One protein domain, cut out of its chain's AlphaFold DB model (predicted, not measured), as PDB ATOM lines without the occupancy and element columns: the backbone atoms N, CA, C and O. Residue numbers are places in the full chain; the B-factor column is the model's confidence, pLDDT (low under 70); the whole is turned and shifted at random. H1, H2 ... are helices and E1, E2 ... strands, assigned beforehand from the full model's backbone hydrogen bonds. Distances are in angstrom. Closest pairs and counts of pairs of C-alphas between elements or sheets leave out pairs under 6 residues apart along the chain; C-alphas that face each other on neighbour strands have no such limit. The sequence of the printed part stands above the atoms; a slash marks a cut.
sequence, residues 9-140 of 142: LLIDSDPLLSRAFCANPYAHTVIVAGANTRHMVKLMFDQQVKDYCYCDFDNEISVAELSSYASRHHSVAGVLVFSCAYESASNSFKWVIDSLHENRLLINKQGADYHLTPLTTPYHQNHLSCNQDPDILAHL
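Overview. This is residues 9 to 140 of the 142 residues of an uncharacterized protein of Pseudoalteromonas ruthenica (UniProt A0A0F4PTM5). A strongly twisted sheet of six strands makes the core, with helices over both faces: H1 and H2 on one, H3 and H4 on the other, while H5 only grazes the sheet. The E5 and E6 hairpin makes one end of the longest axis, and a long link with no named element leads back from it to short H6 at the other end. The printed part has 132 residues with six named helices and six named strands, in the order E1 H1 E2 H2 E3 H3 E4 H4 H5 E5 E6 H6; the mixed sheet runs E3 E2 E1 E4 E5 E6. The class is mixed, and the whole is compact, with a radius of gyration of the C-alphas of 14.1 A and spans of 47 by 32 by 22 A.

Arrangement. In the sheet, E3, residues 51 to 54, E2, residues 31 to 34, E1, residues 9 to 11, E4, residues 78 to 82, and E5, residues 104 to 110, are parallel, each to the next. E6, residues 113 to 118, is antiparallel to E5 at 150 degrees. Within hydrogen-bond range are N 32 and O 51, 2.9 A, N 33 and O 10, 2.9 A, N 80 and O 9, 2.8 A, N 107 and O 81, 2.8 A, and N 108 and O 115, 2.9 A. H1, residues 15 to 22, H2, residues 37 to 45, and H4 with H5, residues 83 to 88 and 91 to 100, join parallel neighbours in the strand-helix-strand units E1 H1 E2, E2 H2 E3 and E4 H4 H5 E5. H3, residues 60 to 73, makes a split unit of E3 and E4, with E2 and E1 between them; the four crossovers are right-handed. The sheet with H3 and H4 on one face and H1 and H2 on the other makes three layers. H2 lies over E3 at a height over the sheet of 9.1 A; the closest C-alphas, of Met 40 and Tyr 52, are 6.0 A apart. The closest C-alphas of E3 and H3 are those of Cys 53 and Leu 66, 6.9 A. H1 and H2 only just touch, with 3 pairs of C-alphas within 8 A, the closest Pro 15 and His 39, 6.5 A. H6, residues 134 to 138, only just touches residues 68 to 72 of H3, with 3 such pairs, the closest Arg 72 and Pro 134, 6.1 A. Every O i to N i+4 pair is within hydrogen-bond range in H1, H2, H4, H5 and H6; in H3, 9 of 10 are.

Along the chain. E1 begins at C-alpha 9, (32.262, -22.587, 7.461). H3 measures 19.9 A, E5 19.1 A and E6 16.8 A. H6 ends at C-alpha 138, (14.172, -30.155, -4.789).

Size, cuts and confidence. The C-alphas farthest apart, of Gly 111 and His 139, are 48.8 A apart. The printed part has no cut; the link E6 to H6 is long. Residues 133 to 140 are under 70 in pLDDT.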
ATOM      1  N   LEU A   9      31.621 -22.578   8.771       97.12
ATOM      2  CA  LEU A   9      32.262 -22.587   7.461       97.12
ATOM      3  C   LEU A   9      33.425 -21.586   7.440       97.12
ATOM      4  O   LEU A   9      33.205 -20.376   7.410       97.12
ATOM      5  N   LEU A  10      34.660 -22.077   7.464       97.25
ATOM      6  CA  LEU A  10      35.872 -21.282   7.291       97.25
ATOM      7  C   LEU A  10      36.159 -21.042   5.810       97.25
ATOM      8  O   LEU A  10      36.345 -21.983   5.040       97.25
ATOM      9  N   ILE A  11      36.269 -19.771   5.444       97.38
ATOM     10  CA  ILE A  11      36.664 -19.333   4.109       97.38
ATOM     11  C   ILE A  11      38.187 -19.423   3.977       97.38
ATOM     12  O   ILE A  11      38.916 -18.648   4.600       97.38
ATOM     13  N   ASP A  12      38.674 -20.353   3.154       95.69
ATOM     14  CA  ASP A  12      40.099 -20.548   2.874       95.69
ATOM     15  C   ASP A  12      40.620 -19.528   1.853       95.69
ATOM     16  O   ASP A  12      40.934 -19.846   0.706       95.69
ATOM     17  N   SER A  13      40.692 -18.270   2.284       89.50
ATOM     18  CA  SER A  13      41.253 -17.164   1.501       89.50
ATOM     19  C   SER A  13      42.785 -17.108   1.550       89.50
ATOM     20  O   SER A  13      43.413 -16.543   0.660       89.50
ATOM     21  N   ASP A  14      43.392 -17.666   2.601       91.25
ATOM     22  CA  ASP A  14      44.843 -17.790   2.760       91.25
ATOM     23  C   ASP A  14      45.170 -19.170   3.361       91.25
ATOM     24  O   ASP A  14      44.977 -19.381   4.565       91.25
ATOM     25  N   PRO A  15      45.722 -20.097   2.557       90.81
ATOM     26  CA  PRO A  15      46.046 -21.449   2.996       90.81
ATOM     27  C   PRO A  15      46.955 -21.525   4.225       90.81
ATOM     28  O   PRO A  15      46.840 -22.450   5.028       90.81
ATOM     29  N   LEU A  16      47.883 -20.578   4.394       90.88
ATOM     30  CA  LEU A  16      48.800 -20.589   5.533       90.88
ATOM     31  C   LEU A  16      48.075 -20.192   6.817       90.88
ATOM     32  O   LEU A  16      48.278 -20.833   7.854       90.88
ATOM     33  N   LEU A  17      47.217 -19.170   6.751       91.94
ATOM     34  CA  LEU A  17      46.408 -18.742   7.890       91.94
ATOM     35  C   LEU A  17      45.382 -19.807   8.268       91.94
ATOM     36  O   LEU A  17      45.312 -20.194   9.436       91.94
ATOM     37  N   SER A  18      44.650 -20.334   7.288       93.50
ATOM     38  CA  SER A  18      43.657 -21.387   7.491       93.50
ATOM     39  C   SER A  18      44.287 -22.635   8.096       93.50
ATOM     40  O   SER A  18      43.797 -23.140   9.101       93.50
ATOM     41  N   ARG A  19      45.441 -23.088   7.583       92.25
ATOM     42  CA  ARG A  19      46.168 -24.221   8.175       92.25
ATOM     43  C   ARG A  19      46.573 -23.955   9.619       92.25
ATOM     44  O   ARG A  19      46.417 -24.824  10.473       92.25
ATOM     45  N   ALA A  20      47.126 -22.777   9.897       91.75
ATOM     46  CA  ALA A  20      47.558 -22.415  11.244       91.75
ATOM     47  C   ALA A  20      46.378 -22.310  12.222       91.75
ATOM     48  O   ALA A  20      46.542 -22.591  13.409       91.75
ATOM     49  N   PHE A  21      45.199 -21.910  11.748       92.25
ATOM     50  CA  PHE A  21      43.972 -21.922  12.534       92.25
ATOM     51  C   PHE A  21      43.459 -23.350  12.748       92.25
ATOM     52  O   PHE A  21      43.127 -23.711  13.877       92.25
ATOM     53  N   CYS A  22      43.486 -24.191  11.712       92.19
ATOM     54  CA  CYS A  22      43.017 -25.573  11.786       92.19
ATOM     55  C   CYS A  22      43.940 -26.519  12.567       92.19
ATOM     56  O   CYS A  22      43.535 -27.607  12.956       92.19
ATOM     57  N   ALA A  23      45.170 -26.101  12.866       89.69
ATOM     58  CA  ALA A  23      46.052 -26.830  13.773       89.69
ATOM     59  C   ALA A  23      45.588 -26.784  15.247       89.69
ATOM     60  O   ALA A  23      46.147 -27.494  16.082       89.69
ATOM     61  N   ASN A  24      44.600 -25.946  15.587       84.81
ATOM     62  CA  ASN A  24      44.079 -25.864  16.948       84.81
ATOM     63  C   ASN A  24      43.109 -27.016  17.266       84.81
ATOM     64  O   ASN A  24      42.342 -27.426  16.394       84.81
ATOM     65  N   PRO A  25      43.035 -27.477  18.531       78.62
ATOM     66  CA  PRO A  25      42.213 -28.628  18.912       78.62
ATOM     67  C   PRO A  25      40.719 -28.496  18.597       78.62
ATOM     68  O   PRO A  25      40.052 -29.506  18.428       78.62
ATOM     69  N   TYR A  26      40.178 -27.281  18.520       75.00
ATOM     70  CA  TYR A  26      38.755 -27.025  18.265       75.00
ATOM     71  C   TYR A  26      38.384 -26.994  16.773       75.00
ATOM     72  O   TYR A  26      37.209 -26.891  16.444       75.00
ATOM     73  N   ALA A  27      39.353 -27.074  15.858       83.75
ATOM     74  CA  ALA A  27      39.084 -26.945  14.427       83.75
ATOM     75  C   ALA A  27      38.517 -28.211  13.765       83.75
ATOM     76  O   ALA A  27      37.943 -28.125  12.683       83.75
ATOM     77  N   HIS A  28      38.598 -29.369  14.427       85.19
ATOM     78  CA  HIS A  28      38.090 -30.641  13.897       85.19
ATOM     79  C   HIS A  28      36.569 -30.649  13.647       85.19
ATOM     80  O   HIS A  28      36.065 -31.553  12.988       85.19
ATOM     81  N   THR A  29      35.830 -29.659  14.156       90.81
ATOM     82  CA  THR A  29      34.386 -29.497  13.931       90.81
ATOM     83  C   THR A  29      34.041 -28.428  12.885       90.81
ATOM     84  O   THR A  29      32.866 -28.251  12.556       90.81
ATOM     85  N   VAL A  30      35.051 -27.744  12.334       94.25
ATOM     86  CA  VAL A  30      34.921 -26.693  11.313       94.25
ATOM     87  C   VAL A  30      34.909 -27.317   9.918       94.25
ATOM     88  O   VAL A  30      35.646 -28.264   9.647       94.25
ATOM     89  N   ILE A  31      34.088 -26.770   9.024       95.69
ATOM     90  CA  ILE A  31      34.108 -27.069   7.586       95.69
ATOM     91  C   ILE A  31      34.944 -25.995   6.909       95.69
ATOM     92  O   ILE A  31      34.754 -24.813   7.180       95.69
ATOM     93  N   VAL A  32      35.859 -26.371   6.028       96.38
ATOM     94  CA  VAL A  32      36.663 -25.406   5.268       96.38
ATOM     95  C   VAL A  32      36.164 -25.354   3.834       96.38
ATOM     96  O   VAL A  32      35.826 -26.387   3.274       96.38
ATOM     97  N   ALA A  33      36.125 -24.174   3.220       97.06
ATOM     98  CA  ALA A  33      35.837 -24.048   1.799       97.06
ATOM     99  C   ALA A  33      36.837 -23.145   1.088       97.06
ATOM    100  O   ALA A  33      37.142 -22.058   1.573       97.06
ATOM    101  N   GLY A  34      37.316 -23.574  -0.079       96.56
ATOM    102  CA  GLY A  34      38.184 -22.762  -0.933       96.56
ATOM    103  C   GLY A  34      38.749 -23.522  -2.128       96.56
ATOM    104  O   GLY A  34      38.602 -24.740  -2.246       96.56
ATOM    105  N   ALA A  35      39.442 -22.813  -3.016       94.31
ATOM    106  CA  ALA A  35      39.846 -23.347  -4.318       94.31
ATOM    107  C   ALA A  35      41.183 -24.124  -4.308       94.31
ATOM    108  O   ALA A  35      41.594 -24.678  -5.331       94.31
ATOM    109  N   ASN A  36      41.899 -24.184  -3.178       92.31
ATOM    110  CA  ASN A  36      43.230 -24.792  -3.120       92.31
ATOM    111  C   ASN A  36      43.181 -26.309  -2.862       92.31
ATOM    112  O   ASN A  36      43.265 -26.784  -1.730       92.31
ATOM    113  N   THR A  37      43.139 -27.095  -3.937       87.00
ATOM    114  CA  THR A  37      43.059 -28.568  -3.871       87.00
ATOM    115  C   THR A  37      44.253 -29.234  -3.177       87.00
ATOM    116  O   THR A  37      44.091 -30.262  -2.523       87.00
ATOM    117  N   ARG A  38      45.464 -28.662  -3.258       89.81
ATOM    118  CA  ARG A  38      46.626 -29.194  -2.520       89.81
ATOM    119  C   ARG A  38      46.464 -28.987  -1.019       89.81
ATOM    120  O   ARG A  38      46.843 -29.856  -0.235       89.81
ATOM    121  N   HIS A  39      45.924 -27.837  -0.630       89.56
ATOM    122  CA  HIS A  39      45.673 -27.526   0.766       89.56
ATOM    123  C   HIS A  39      44.549 -28.393   1.342       89.56
ATOM    124  O   HIS A  39      44.743 -28.986   2.401       89.56
ATOM    125  N   MET A  40      43.462 -28.573   0.587       88.25
ATOM    126  CA  MET A  40      42.385 -29.523   0.877       88.25
ATOM    127  C   MET A  40      42.922 -30.907   1.240       88.25
ATOM    128  O   MET A  40      42.675 -31.401   2.338       88.25
ATOM    129  N   VAL A  41      43.714 -31.515   0.345       84.94
ATOM    130  CA  VAL A  41      44.285 -32.856   0.566       84.94
ATOM    131  C   VAL A  41      45.092 -32.897   1.860       84.94
ATOM    132  O   VAL A  41      45.035 -33.879   2.594       84.94
ATOM    133  N   LYS A  42      45.821 -31.822   2.169       88.81
ATOM    134  CA  LYS A  42      46.643 -31.738   3.373       88.81
ATOM    135  C   LYS A  42      45.804 -31.649   4.654       88.81
ATOM    136  O   LYS A  42      46.107 -32.364   5.600       88.81
ATOM    137  N   LEU A  43      44.764 -30.813   4.683       85.31
ATOM    138  CA  LEU A  43      43.862 -30.680   5.838       85.31
ATOM    139  C   LEU A  43      43.071 -31.965   6.104       85.31
ATOM    140  O   LEU A  43      42.931 -32.371   7.257       85.31
ATOM    141  N   MET A  44      42.606 -32.617   5.035       84.38
ATOM    142  CA  MET A  44      41.920 -33.909   5.101       84.38
ATOM    143  C   MET A  44      42.845 -35.019   5.606       84.38
ATOM    144  O   MET A  44      42.466 -35.781   6.492       84.38
ATOM    145  N   PHE A  45      44.076 -35.090   5.090       85.19
ATOM    146  CA  PHE A  45      45.064 -36.078   5.530       85.19
ATOM    147  C   PHE A  45      45.449 -35.899   7.002       85.19
ATOM    148  O   PHE A  45      45.518 -36.877   7.742       85.19
ATOM    149  N   ASP A  46      45.657 -34.653   7.431       87.31
ATOM    150  CA  ASP A  46      46.009 -34.323   8.813       87.31
ATOM    151  C   ASP A  46      44.793 -34.457   9.775       87.31
ATOM    152  O   ASP A  46      44.952 -34.238  10.975       87.31
ATOM    153  N   GLN A  47      43.590 -34.805   9.273       82.31
ATOM    154  CA  GLN A  47      42.310 -34.879  10.011       82.31
ATOM    155  C   GLN A  47      42.014 -33.620  10.846       82.31
ATOM    156  O   GLN A  47      41.483 -33.685  11.954       82.31
ATOM    157  N   GLN A  48      42.389 -32.453  10.322       87.50
ATOM    158  CA  GLN A  48      42.352 -31.192  11.070       87.50
ATOM    159  C   GLN A  48      40.978 -30.520  11.078       87.50
ATOM    160  O   GLN A  48      40.754 -29.593  11.853       87.50
ATOM    161  N   VAL A  49      40.078 -30.951  10.195       89.81
ATOM    162  CA  VAL A  49      38.789 -30.302   9.934       89.81
ATOM    163  C   VAL A  49      37.713 -31.357   9.694       89.81
ATOM    164  O   VAL A  49      38.032 -32.494   9.342       89.81
ATOM    165  N   LYS A  50      36.447 -30.976   9.869       92.12
ATOM    166  CA  LYS A  50      35.292 -31.868   9.697       92.12
ATOM    167  C   LYS A  50      35.102 -32.277   8.237       92.12
ATOM    168  O   LYS A  50      34.840 -33.440   7.958       92.12
ATOM    169  N   ASP A  51      35.199 -31.302   7.339       94.00
ATOM    170  CA  ASP A  51      35.108 -31.476   5.889       94.00
ATOM    171  C   ASP A  51      35.872 -30.335   5.192       94.00
ATOM    172  O   ASP A  51      36.120 -29.282   5.794       94.00
ATOM    173  N   TYR A  52      36.258 -30.546   3.938       94.31
ATOM    174  CA  TYR A  52      36.759 -29.500   3.058       94.31
ATOM    175  C   TYR A  52      35.975 -29.518   1.744       94.31
ATOM    176  O   TYR A  52      36.081 -30.450   0.948       94.31
ATOM    177  N   CYS A  53      35.273 -28.425   1.469       94.25
ATOM    178  CA  CYS A  53      34.525 -28.211   0.242       94.25
ATOM    179  C   CYS A  53      35.367 -27.417  -0.763       94.25
ATOM    180  O   CYS A  53      35.873 -26.333  -0.467       94.25
ATOM    181  N   TYR A  54      35.486 -27.908  -1.993       94.62
ATOM    182  CA  TYR A  54      36.024 -27.069  -3.057       94.62
ATOM    183  C   TYR A  54      35.054 -25.917  -3.348       94.62
ATOM    184  O   TYR A  54      33.862 -26.148  -3.541       94.62
ATOM    185  N   CYS A  55      35.564 -24.686  -3.385       96.19
ATOM    186  CA  CYS A  55      34.792 -23.521  -3.803       96.19
ATOM    187  C   CYS A  55      35.707 -22.450  -4.393       96.19
ATOM    188  O   CYS A  55      36.651 -22.006  -3.735       96.19
ATOM    189  N   ASP A  56      35.401 -22.010  -5.606       95.38
ATOM    190  CA  ASP A  56      35.939 -20.780  -6.178       95.38
ATOM    191  C   ASP A  56      34.982 -19.624  -5.860       95.38
ATOM    192  O   ASP A  56      33.906 -19.519  -6.441       95.38
ATOM    193  N   PHE A  57      35.352 -18.767  -4.904       94.75
ATOM    194  CA  PHE A  57      34.493 -17.669  -4.440       94.75
ATOM    195  C   PHE A  57      34.338 -16.523  -5.448       94.75
ATOM    196  O   PHE A  57      33.469 -15.674  -5.253       94.75
ATOM    197  N   ASP A  58      35.130 -16.508  -6.522       93.06
ATOM    198  CA  ASP A  58      34.930 -15.586  -7.644       93.06
ATOM    199  C   ASP A  58      33.924 -16.142  -8.674       93.06
ATOM    200  O   ASP A  58      33.504 -15.429  -9.589       93.06
ATOM    201  N   ASN A  59      33.499 -17.401  -8.517       94.38
ATOM    202  CA  ASN A  59      32.545 -18.076  -9.385       94.38
ATOM    203  C   ASN A  59      31.218 -18.333  -8.657       94.38
ATOM    204  O   ASN A  59      31.099 -19.231  -7.826       94.38
ATOM    205  N   GLU A  60      30.183 -17.587  -9.036       92.62
ATOM    206  CA  GLU A  60      28.846 -17.672  -8.438       92.62
ATOM    207  C   GLU A  60      28.245 -19.089  -8.460       92.62
ATOM    208  O   GLU A  60      27.615 -19.500  -7.488       92.62
ATOM    209  N   ILE A  61      28.479 -19.861  -9.528       93.69
ATOM    210  CA  ILE A  61      27.987 -21.243  -9.630       93.69
ATOM    211  C   ILE A  61      28.663 -22.109  -8.565       93.69
ATOM    212  O   ILE A  61      27.987 -22.857  -7.861       93.69
ATOM    213  N   SER A  62      29.978 -21.960  -8.395       95.94
ATOM    214  CA  SER A  62      30.725 -22.707  -7.380       95.94
ATOM    215  C   SER A  62      30.244 -22.377  -5.964       95.94
ATOM    216  O   SER A  62      30.117 -23.276  -5.132       95.94
ATOM    217  N   VAL A  63      29.909 -21.111  -5.696       96.44
ATOM    218  CA  VAL A  63      29.342 -20.684  -4.408       96.44
ATOM    219  C   VAL A  63      27.933 -21.250  -4.196       96.44
ATOM    220  O   VAL A  63      27.609 -21.698  -3.094       96.44
ATOM    221  N   ALA A  64      27.091 -21.269  -5.230       93.69
ATOM    222  CA  ALA A  64      25.753 -21.851  -5.148       93.69
ATOM    223  C   ALA A  64      25.810 -23.364  -4.868       93.69
ATOM    224  O   ALA A  64      25.080 -23.866  -4.010       93.69
ATOM    225  N   GLU A  65      26.720 -24.088  -5.523       94.25
ATOM    226  CA  GLU A  65      26.965 -25.513  -5.266       94.25
ATOM    227  C   GLU A  65      27.457 -25.759  -3.835       94.25
ATOM    228  O   GLU A  65      26.915 -26.629  -3.149       94.25
ATOM    229  N   LEU A  66      28.413 -24.954  -3.351       95.75
ATOM    230  CA  LEU A  66      28.865 -24.992  -1.957       95.75
ATOM    231  C   LEU A  66      27.688 -24.812  -0.994       95.75
ATOM    232  O   LEU A  66      27.538 -25.590  -0.056       95.75
ATOM    233  N   SER A  67      26.854 -23.800  -1.231       93.94
ATOM    234  CA  SER A  67      25.715 -23.461  -0.371       93.94
ATOM    235  C   SER A  67      24.701 -24.601  -0.321       93.94
ATOM    236  O   SER A  67      24.256 -25.002   0.752       93.94
ATOM    237  N   SER A  68      24.408 -25.174  -1.489       91.44
ATOM    238  CA  SER A  68      23.505 -26.308  -1.669       91.44
ATOM    239  C   SER A  68      24.024 -27.592  -1.010       91.44
ATOM    240  O   SER A  68      23.258 -28.373  -0.447       91.44
ATOM    241  N   TYR A  69      25.332 -27.842  -1.071       93.38
ATOM    242  CA  TYR A  69      25.962 -28.967  -0.381       93.38
ATOM    243  C   TYR A  69      25.949 -28.756   1.138       93.38
ATOM    244  O   TYR A  69      25.526 -29.629   1.898       93.38
ATOM    245  N   ALA A  70      26.360 -27.571   1.589       93.25
ATOM    246  CA  ALA A  70      26.487 -27.250   3.001       93.25
ATOM    247  C   ALA A  70      25.133 -27.264   3.732       93.25
ATOM    248  O   ALA A  70      25.059 -27.765   4.859       93.25
ATOM    249  N   SER A  71      24.060 -26.792   3.087       89.06
ATOM    250  CA  SER A  71      22.703 -26.850   3.644       89.06
ATOM    251  C   SER A  71      22.222 -28.290   3.841       89.06
ATOM    252  O   SER A  71      21.684 -28.618   4.899       89.06
ATOM    253  N   ARG A  72      22.490 -29.182   2.877       89.56
ATOM    254  CA  ARG A  72      22.084 -30.598   2.936       89.56
ATOM    255  C   ARG A  72      22.892 -31.436   3.923       89.56
ATOM    256  O   ARG A  72      22.344 -32.363   4.513       89.56
ATOM    257  N   HIS A  73      24.187 -31.159   4.077       91.81
ATOM    258  CA  HIS A  73      25.103 -32.091   4.748       91.81
ATOM    259  C   HIS A  73      25.685 -31.590   6.067       91.81
ATOM    260  O   HIS A  73      26.213 -32.390   6.849       91.81
ATOM    261  N   HIS A  74      25.638 -30.286   6.331       90.06
ATOM    262  CA  HIS A  74      26.423 -29.719   7.421       90.06
ATOM    263  C   HIS A  74      25.666 -28.836   8.399       90.06
ATOM    264  O   HIS A  74      26.216 -28.612   9.475       90.06
ATOM    265  N   SER A  75      24.446 -28.388   8.074       90.06
ATOM    266  CA  SER A  75      23.661 -27.472   8.920       90.06
ATOM    267  C   SER A  75      24.541 -26.339   9.461       90.06
ATOM    268  O   SER A  75      24.816 -26.262  10.661       90.06
ATOM    269  N   VAL A  76      25.075 -25.527   8.542       94.00
ATOM    270  CA  VAL A  76      26.085 -24.503   8.842       94.00
ATOM    271  C   VAL A  76      25.587 -23.549   9.930       94.00
ATOM    272  O   VAL A  76      24.508 -22.983   9.809       94.00
ATOM    273  N   ALA A  77      26.391 -23.360  10.980       94.75
ATOM    274  CA  ALA A  77      26.057 -22.500  12.122       94.75
ATOM    275  C   ALA A  77      26.501 -21.037  11.933       94.75
ATOM    276  O   ALA A  77      26.052 -20.125  12.640       94.75
ATOM    277  N   GLY A  78      27.425 -20.808  11.002       95.88
ATOM    278  CA  GLY A  78      27.964 -19.496  10.686       95.88
ATOM    279  C   GLY A  78      29.180 -19.559   9.778       95.88
ATOM    280  O   GLY A  78      29.662 -20.634   9.428       95.88
ATOM    281  N   VAL A  79      29.689 -18.386   9.416       97.31
ATOM    282  CA  VAL A  79      30.860 -18.227   8.546       97.31
ATOM    283  C   VAL A  79      32.018 -17.616   9.327       97.31
ATOM    284  O   VAL A  79      31.823 -16.702  10.132       97.31
ATOM    285  N   LEU A  80      33.226 -18.118   9.080       97.44
ATOM    286  CA  LEU A  80      34.482 -17.586   9.591       97.44
ATOM    287  C   LEU A  80      35.327 -17.068   8.430       97.44
ATOM    288  O   LEU A  80      35.569 -17.789   7.465       97.44
ATOM    289  N   VAL A  81      35.839 -15.849   8.548       97.25
ATOM    290  CA  VAL A  81      36.774 -15.272   7.572       97.25
ATOM    291  C   VAL A  81      37.864 -14.502   8.305       97.25
ATOM    292  O   VAL A  81      37.598 -13.855   9.316       97.25
ATOM    293  N   PHE A  82      39.109 -14.565   7.838       96.69
ATOM    294  CA  PHE A  82      40.174 -13.749   8.423       96.69
ATOM    295  C   PHE A  82      39.916 -12.265   8.165       96.69
ATOM    296  O   PHE A  82      39.617 -11.874   7.037       96.69
ATOM    297  N   SER A  83      40.064 -11.431   9.198       96.12
ATOM    298  CA  SER A  83      39.823  -9.984   9.103       96.12
ATOM    299  C   SER A  83      40.654  -9.332   8.001       96.12
ATOM    300  O   SER A  83      40.104  -8.641   7.153       96.12
ATOM    301  N   CYS A  84      41.951  -9.640   7.935       94.00
ATOM    302  CA  CYS A  84      42.852  -9.104   6.917       94.00
ATOM    303  C   CYS A  84      42.432  -9.483   5.489       94.00
ATOM    304  O   CYS A  84      42.550  -8.668   4.572       94.00
ATOM    305  N   ALA A  85      41.917 -10.702   5.298       93.19
ATOM    306  CA  ALA A  85      41.406 -11.146   4.009       93.19
ATOM    307  C   ALA A  85      40.113 -10.404   3.661       93.19
ATOM    308  O   ALA A  85      40.004  -9.851   2.574       93.19
ATOM    309  N   TYR A  86      39.170 -10.315   4.600       95.06
ATOM    310  CA  TYR A  86      37.903  -9.623   4.382       95.06
ATOM    311  C   TYR A  86      38.087  -8.122   4.123       95.06
ATOM    312  O   TYR A  86      37.522  -7.590   3.177       95.06
ATOM    313  N   GLU A  87      38.889  -7.418   4.921       94.12
ATOM    314  CA  GLU A  87      39.078  -5.965   4.813       94.12
ATOM    315  C   GLU A  87      39.680  -5.560   3.463       94.12
ATOM    316  O   GLU A  87      39.201  -4.609   2.837       94.12
ATOM    317  N   SER A  88      40.669  -6.328   2.997       94.00
ATOM    318  CA  SER A  88      41.360  -6.111   1.721       94.00
ATOM    319  C   SER A  88      40.597  -6.636   0.497       94.00
ATOM    320  O   SER A  88      40.977  -6.328  -0.634       94.00
ATOM    321  N   ALA A  89      39.516  -7.396   0.702       94.38
ATOM    322  CA  ALA A  89      38.774  -8.031  -0.375       94.38
ATOM    323  C   ALA A  89      37.987  -7.050  -1.255       94.38
ATOM    324  O   ALA A  89      37.575  -5.957  -0.837       94.38
ATOM    325  N   SER A  90      37.722  -7.506  -2.482       95.56
ATOM    326  CA  SER A  90      36.842  -6.843  -3.442       95.56
ATOM    327  C   SER A  90      35.402  -6.761  -2.922       95.56
ATOM    328  O   SER A  90      34.973  -7.554  -2.081       95.56
ATOM    329  N   ASN A  91      34.621  -5.822  -3.461       95.12
ATOM    330  CA  ASN A  91      33.198  -5.717  -3.126       95.12
ATOM    331  C   ASN A  91      32.426  -6.991  -3.496       95.12
ATOM    332  O   ASN A  91      31.525  -7.373  -2.759       95.12
ATOM    333  N   SER A  92      32.795  -7.660  -4.593       93.56
ATOM    334  CA  SER A  92      32.163  -8.915  -5.015       93.56
ATOM    335  C   SER A  92      32.388 -10.026  -3.992       93.56
ATOM    336  O   SER A  92      31.433 -10.665  -3.566       93.56
ATOM    337  N   PHE A  93      33.625 -10.200  -3.522       94.50
ATOM    338  CA  PHE A  93      33.929 -11.195  -2.497       94.50
ATOM    339  C   PHE A  93      33.230 -10.870  -1.172       94.50
ATOM    340  O   PHE A  93      32.619 -11.747  -0.567       94.50
ATOM    341  N   LYS A  94      33.245  -9.600  -0.740       96.06
ATOM    342  CA  LYS A  94      32.503  -9.160   0.455       96.06
ATOM    343  C   LYS A  94      31.011  -9.460   0.331       96.06
ATOM    344  O   LYS A  94      30.435 -10.008   1.263       96.06
ATOM    345  N   TRP A  95      30.414  -9.182  -0.828       95.38
ATOM    346  CA  TRP A  95      29.008  -9.477  -1.099       95.38
ATOM    347  C   TRP A  95      28.700 -10.976  -1.025       95.38
ATOM    348  O   TRP A  95      27.681 -11.357  -0.451       95.38
ATOM    349  N   VAL A  96      29.597 -11.831  -1.532       96.19
ATOM    350  CA  VAL A  96      29.487 -13.287  -1.376       96.19
ATOM    351  C   VAL A  96      29.501 -13.664   0.103       96.19
ATOM    352  O   VAL A  96      28.550 -14.286   0.567       96.19
ATOM    353  N   ILE A  97      30.504 -13.231   0.876       96.31
ATOM    354  CA  ILE A  97      30.585 -13.524   2.319       96.31
ATOM    355  C   ILE A  97      29.344 -13.035   3.068       96.31
ATOM    356  O   ILE A  97      28.808 -13.755   3.913       96.31
ATOM    357  N   ASP A  98      28.856 -11.845   2.725       95.75
ATOM    358  CA  ASP A  98      27.660 -11.250   3.311       95.75
ATOM    359  C   ASP A  98      26.361 -11.973   2.932       95.75
ATOM    360  O   ASP A  98      25.334 -11.756   3.576       95.75
ATOM    361  N   SER A  99      26.404 -12.856   1.933       96.06
ATOM    362  CA  SER A  99      25.271 -13.664   1.475       96.06
ATOM    363  C   SER A  99      25.262 -15.091   2.030       96.06
ATOM    364  O   SER A  99      24.206 -15.723   2.070       96.06
ATOM    365  N   LEU A 100      26.408 -15.610   2.485       96.44
ATOM    366  CA  LEU A 100      26.541 -17.015   2.891       96.44
ATOM    367  C   LEU A 100      25.738 -17.355   4.156       96.44
ATOM    368  O   LEU A 100      25.128 -18.420   4.233       96.44
ATOM    369  N   HIS A 101      25.752 -16.485   5.171       96.62
ATOM    370  CA  HIS A 101      25.073 -16.741   6.444       96.62
ATOM    371  C   HIS A 101      24.874 -15.455   7.260       96.62
ATOM    372  O   HIS A 101      25.698 -14.546   7.193       96.62
ATOM    373  N   GLU A 102      23.834 -15.379   8.096       95.69
ATOM    374  CA  GLU A 102      23.598 -14.205   8.956       95.69
ATOM    375  C   GLU A 102      24.688 -14.043  10.031       95.69
ATOM    376  O   GLU A 102      25.258 -12.963  10.212       95.69
ATOM    377  N   ASN A 103      25.027 -15.150  10.696       96.19
ATOM    378  CA  ASN A 103      26.079 -15.254  11.703       96.19
ATOM    379  C   ASN A 103      27.449 -15.357  11.023       96.19
ATOM    380  O   ASN A 103      27.816 -16.413  10.504       96.19
ATOM    381  N   ARG A 104      28.201 -14.256  11.033       96.94
ATOM    382  CA  ARG A 104      29.543 -14.142  10.447       96.94
ATOM    383  C   ARG A 104      30.517 -13.634  11.504       96.94
ATOM    384  O   ARG A 104      30.212 -12.677  12.219       96.94
ATOM    385  N   LEU A 105      31.688 -14.255  11.606       97.06
ATOM    386  CA  LEU A 105      32.751 -13.854  12.530       97.06
ATOM    387  C   LEU A 105      34.052 -13.595  11.768       97.06
ATOM    388  O   LEU A 105      34.474 -14.393  10.931       97.06
ATOM    389  N   LEU A 106      34.715 -12.499  12.119       97.00
ATOM    390  CA  LEU A 106      36.076 -12.202  11.703       97.00
ATOM    391  C   LEU A 106      37.067 -12.884  12.643       97.00
ATOM    392  O   LEU A 106      36.962 -12.749  13.865       97.00
ATOM    393  N   ILE A 107      38.050 -13.571  12.068       95.75
ATOM    394  CA  ILE A 107      39.191 -14.132  12.785       95.75
ATOM    395  C   ILE A 107      40.323 -13.105  12.777       95.75
ATOM    396  O   ILE A 107      40.860 -12.763  11.724       95.75
ATOM    397  N   ASN A 108      40.726 -12.666  13.965       94.56
ATOM    398  CA  ASN A 108      41.902 -11.836  14.188       94.56
ATOM    399  C   ASN A 108      42.974 -12.650  14.909       94.56
ATOM    400  O   ASN A 108      42.738 -13.144  16.011       94.56
ATOM    401  N   LYS A 109      44.166 -12.769  14.323       88.81
ATOM    402  CA  LYS A 109      45.307 -13.394  15.000       88.81
ATOM    403  C   LYS A 109      46.022 -12.360  15.870       88.81
ATOM    404  O   LYS A 109      46.479 -11.343  15.355       88.81
ATOM    405  N   GLN A 110      46.148 -12.625  17.168       88.38
ATOM    406  CA  GLN A 110      46.895 -11.788  18.111       88.38
ATOM    407  C   GLN A 110      47.944 -12.651  18.817       88.38
ATOM    408  O   GLN A 110      47.658 -13.381  19.761       88.38
ATOM    409  N   GLY A 111      49.182 -12.611  18.318       85.75
ATOM    410  CA  GLY A 111      50.242 -13.494  18.803       85.75
ATOM    411  C   GLY A 111      49.951 -14.965  18.485       85.75
ATOM    412  O   GLY A 111      49.870 -15.340  17.311       85.75
ATOM    413  N   ALA A 112      49.839 -15.791  19.529       82.50
ATOM    414  CA  ALA A 112      49.513 -17.216  19.416       82.50
ATOM    415  C   ALA A 112      48.000 -17.490  19.381       82.50
ATOM    416  O   ALA A 112      47.595 -18.563  18.937       82.50
ATOM    417  N   ASP A 113      47.182 -16.525  19.805       87.81
ATOM    418  CA  ASP A 113      45.746 -16.699  19.987       87.81
ATOM    419  C   ASP A 113      44.934 -16.136  18.814       87.81
ATOM    420  O   ASP A 113      45.380 -15.269  18.049       87.81
ATOM    421  N   TYR A 114      43.701 -16.629  18.693       91.25
ATOM    422  CA  TYR A 114      42.710 -16.147  17.737       91.25
ATOM    423  C   TYR A 114      41.534 -15.511  18.475       91.25
ATOM    424  O   TYR A 114      40.935 -16.112  19.367       91.25
ATOM    425  N   HIS A 115      41.182 -14.298  18.064       93.19
ATOM    426  CA  HIS A 115      40.034 -13.554  18.563       93.19
ATOM    427  C   HIS A 115      38.948 -13.506  17.497       93.19
ATOM    428  O   HIS A 115      39.217 -13.197  16.337       93.19
ATOM    429  N   LEU A 116      37.715 -13.790  17.912       94.50
ATOM    430  CA  LEU A 116      36.547 -13.785  17.040       94.50
ATOM    431  C   LEU A 116      35.692 -12.557  17.328       94.50
ATOM    432  O   LEU A 116      35.241 -12.369  18.458       94.50
ATOM    433  N   THR A 117      35.429 -11.752  16.305       95.94
ATOM    434  CA  THR A 117      34.553 -10.576  16.402       95.94
ATOM    435  C   THR A 117      33.416 -10.682  15.391       95.94
ATOM    436  O   THR A 117      33.681 -11.074  14.257       95.94
ATOM    437  N   PRO A 118      32.164 -10.345  15.742       96.75
ATOM    438  CA  PRO A 118      31.068 -10.348  14.777       96.75
ATOM    439  C   PRO A 118      31.345  -9.432  13.583       96.75
ATOM    440  O   PRO A 118      31.831  -8.315  13.757       96.75
ATOM    441  N   LEU A 119      30.998  -9.897  12.385       96.00
ATOM    442  CA  LEU A 119      30.915  -9.057  11.198       96.00
ATOM    443  C   LEU A 119      29.505  -8.447  11.141       96.00
ATOM    444  O   LEU A 119      28.513  -9.169  11.092       96.00
ATOM    445  N   THR A 120      29.421  -7.118  11.201       93.00
ATOM    446  CA  THR A 120      28.160  -6.375  11.386       93.00
ATOM    447  C   THR A 120      27.574  -5.806  10.095       93.00
ATOM    448  O   THR A 120      26.588  -5.069  10.142       93.00
ATOM    449  N   THR A 121      28.161  -6.127   8.940       93.88
ATOM    450  CA  THR A 121      27.581  -5.780   7.639       93.88
ATOM    451  C   THR A 121      26.205  -6.434   7.479       93.88
ATOM    452  O   THR A 121      25.954  -7.502   8.055       93.88
ATOM    453  N   PRO A 122      25.274  -5.819   6.727       95.12
ATOM    454  CA  PRO A 122      23.974  -6.424   6.463       95.12
ATOM    455  C   PRO A 122      24.109  -7.844   5.903       95.12
ATOM    456  O   PRO A 122      25.044  -8.146   5.166       95.12
ATOM    457  N   TYR A 123      23.200  -8.728   6.301       95.56
ATOM    458  CA  TYR A 123      23.082 -10.058   5.710       95.56
ATOM    459  C   TYR A 123      22.217  -9.975   4.448       95.56
ATOM    460  O   TYR A 123      21.164  -9.331   4.457       95.56
ATOM    461  N   HIS A 124      22.655 -10.626   3.374       93.19
ATOM    462  CA  HIS A 124      21.969 -10.650   2.088       93.19
ATOM    463  C   HIS A 124      21.465 -12.059   1.773       93.19
ATOM    464  O   HIS A 124      22.088 -12.798   1.019       93.19
ATOM    465  N   GLN A 125      20.320 -12.437   2.345       92.88
ATOM    466  CA  GLN A 125      19.715 -13.737   2.052       92.88
ATOM    467  C   GLN A 125      19.374 -13.869   0.561       92.88
ATOM    468  O   GLN A 125      18.625 -13.055   0.017       92.88
ATOM    469  N   ASN A 126      19.917 -14.897  -0.091       92.50
ATOM    470  CA  ASN A 126      19.713 -15.183  -1.513       92.50
ATOM    471  C   ASN A 126      20.043 -16.657  -1.832       92.50
ATOM    472  O   ASN A 126      20.151 -17.494  -0.931       92.50
ATOM    473  N   HIS A 127      20.195 -16.986  -3.120       90.94
ATOM    474  CA  HIS A 127      20.527 -18.332  -3.600       90.94
ATOM    475  C   HIS A 127      21.933 -18.823  -3.192       90.94
ATOM    476  O   HIS A 127      22.204 -20.012  -3.321       90.94
ATOM    477  N   LEU A 128      22.788 -17.960  -2.634       93.25
ATOM    478  CA  LEU A 128      24.115 -18.288  -2.094       93.25
ATOM    479  C   LEU A 128      24.117 -18.519  -0.575       93.25
ATOM    480  O   LEU A 128      25.173 -18.641   0.034       93.25
ATOM    481  N   SER A 129      22.959 -18.512   0.081       94.06
ATOM    482  CA  SER A 129      22.896 -18.723   1.527       94.06
ATOM    483  C   SER A 129      22.972 -20.207   1.906       94.06
ATOM    484  O   SER A 129      22.231 -21.038   1.388       94.06
ATOM    485  N   CYS A 130      23.826 -20.545   2.874       90.62
ATOM    486  CA  CYS A 130      24.075 -21.920   3.335       90.62
ATOM    487  C   CYS A 130      22.987 -22.484   4.268       90.62
ATOM    488  O   CYS A 130      23.056 -23.645   4.664       90.62
ATOM    489  N   ASN A 131      22.007 -21.669   4.655       83.38
ATOM    490  CA  ASN A 131      20.888 -22.027   5.533       83.38
ATOM    491  C   ASN A 131      19.557 -22.154   4.767       83.38
ATOM    492  O   ASN A 131      18.486 -22.032   5.357       83.38
ATOM    493  N   GLN A 132      19.622 -22.363   3.450       76.69
ATOM    494  CA  GLN A 132      18.438 -22.624   2.639       76.69
ATOM    495  C   GLN A 132      17.755 -23.923   3.049       76.69
ATOM    496  O   GLN A 132      18.422 -24.915   3.349       76.69
ATOM    497  N   ASP A 133      16.426 -23.914   2.991       69.50
ATOM    498  CA  ASP A 133      15.625 -25.119   3.137       69.50
ATOM    499  C   ASP A 133      15.920 -26.067   1.955       69.50
ATOM    500  O   ASP A 133      15.677 -25.698   0.796       69.50
ATOM    501  N   PRO A 134      16.482 -27.264   2.206       59.41
ATOM    502  CA  PRO A 134      16.817 -28.208   1.150       59.41
ATOM    503  C   PRO A 134      15.592 -28.679   0.350       59.41
ATOM    504  O   PRO A 134      15.763 -29.044  -0.817       59.41
ATOM    505  N   ASP A 135      14.380 -28.602   0.909       60.72
ATOM    506  CA  ASP A 135      13.145 -29.003   0.223       60.72
ATOM    507  C   ASP A 135      12.708 -27.978  -0.842       60.72
ATOM    508  O   ASP A 135      12.112 -28.341  -1.857       60.72
ATOM    509  N   ILE A 136      13.091 -26.701  -0.703       57.50
ATOM    510  CA  ILE A 136      12.840 -25.669  -1.728       57.50
ATOM    511  C   ILE A 136      13.689 -25.926  -2.984       57.50
ATOM    512  O   ILE A 136      13.249 -25.668  -4.105       57.50
ATOM    513  N   LEU A 137      14.896 -26.475  -2.819       52.81
ATOM    514  CA  LEU A 137      15.809 -26.769  -3.927       52.81
ATOM    515  C   LEU A 137      15.395 -28.012  -4.729       52.81
ATOM    516  O   LEU A 137      15.728 -28.105  -5.909       52.81
ATOM    517  N   ALA A 138      14.668 -28.952  -4.117       51.72
ATOM    518  CA  ALA A 138      14.172 -30.155  -4.789       51.72
ATOM    519  C   ALA A 138      13.057 -29.853  -5.808       51.72
ATOM    520  O   ALA A 138      12.896 -30.593  -6.772       51.72
ATOM    521  N   HIS A 139      12.336 -28.742  -5.645       46.25
ATOM    522  CA  HIS A 139      11.223 -28.345  -6.517       46.25
ATOM    523  C   HIS A 139      11.612 -27.432  -7.689       46.25
ATOM    524  O   HIS A 139      10.746 -27.007  -8.447       46.25
ATOM    525  N   LEU A 140      12.902 -27.124  -7.858       47.34
ATOM    526  CA  LEU A 140      13.415 -26.399  -9.029       47.34
ATOM    527  C   LEU A 140      13.941 -27.343 -10.126       47.34
ATOM    528  O   LEU A 140      14.424 -26.872 -11.155       47.34
TER     529      LEU A 140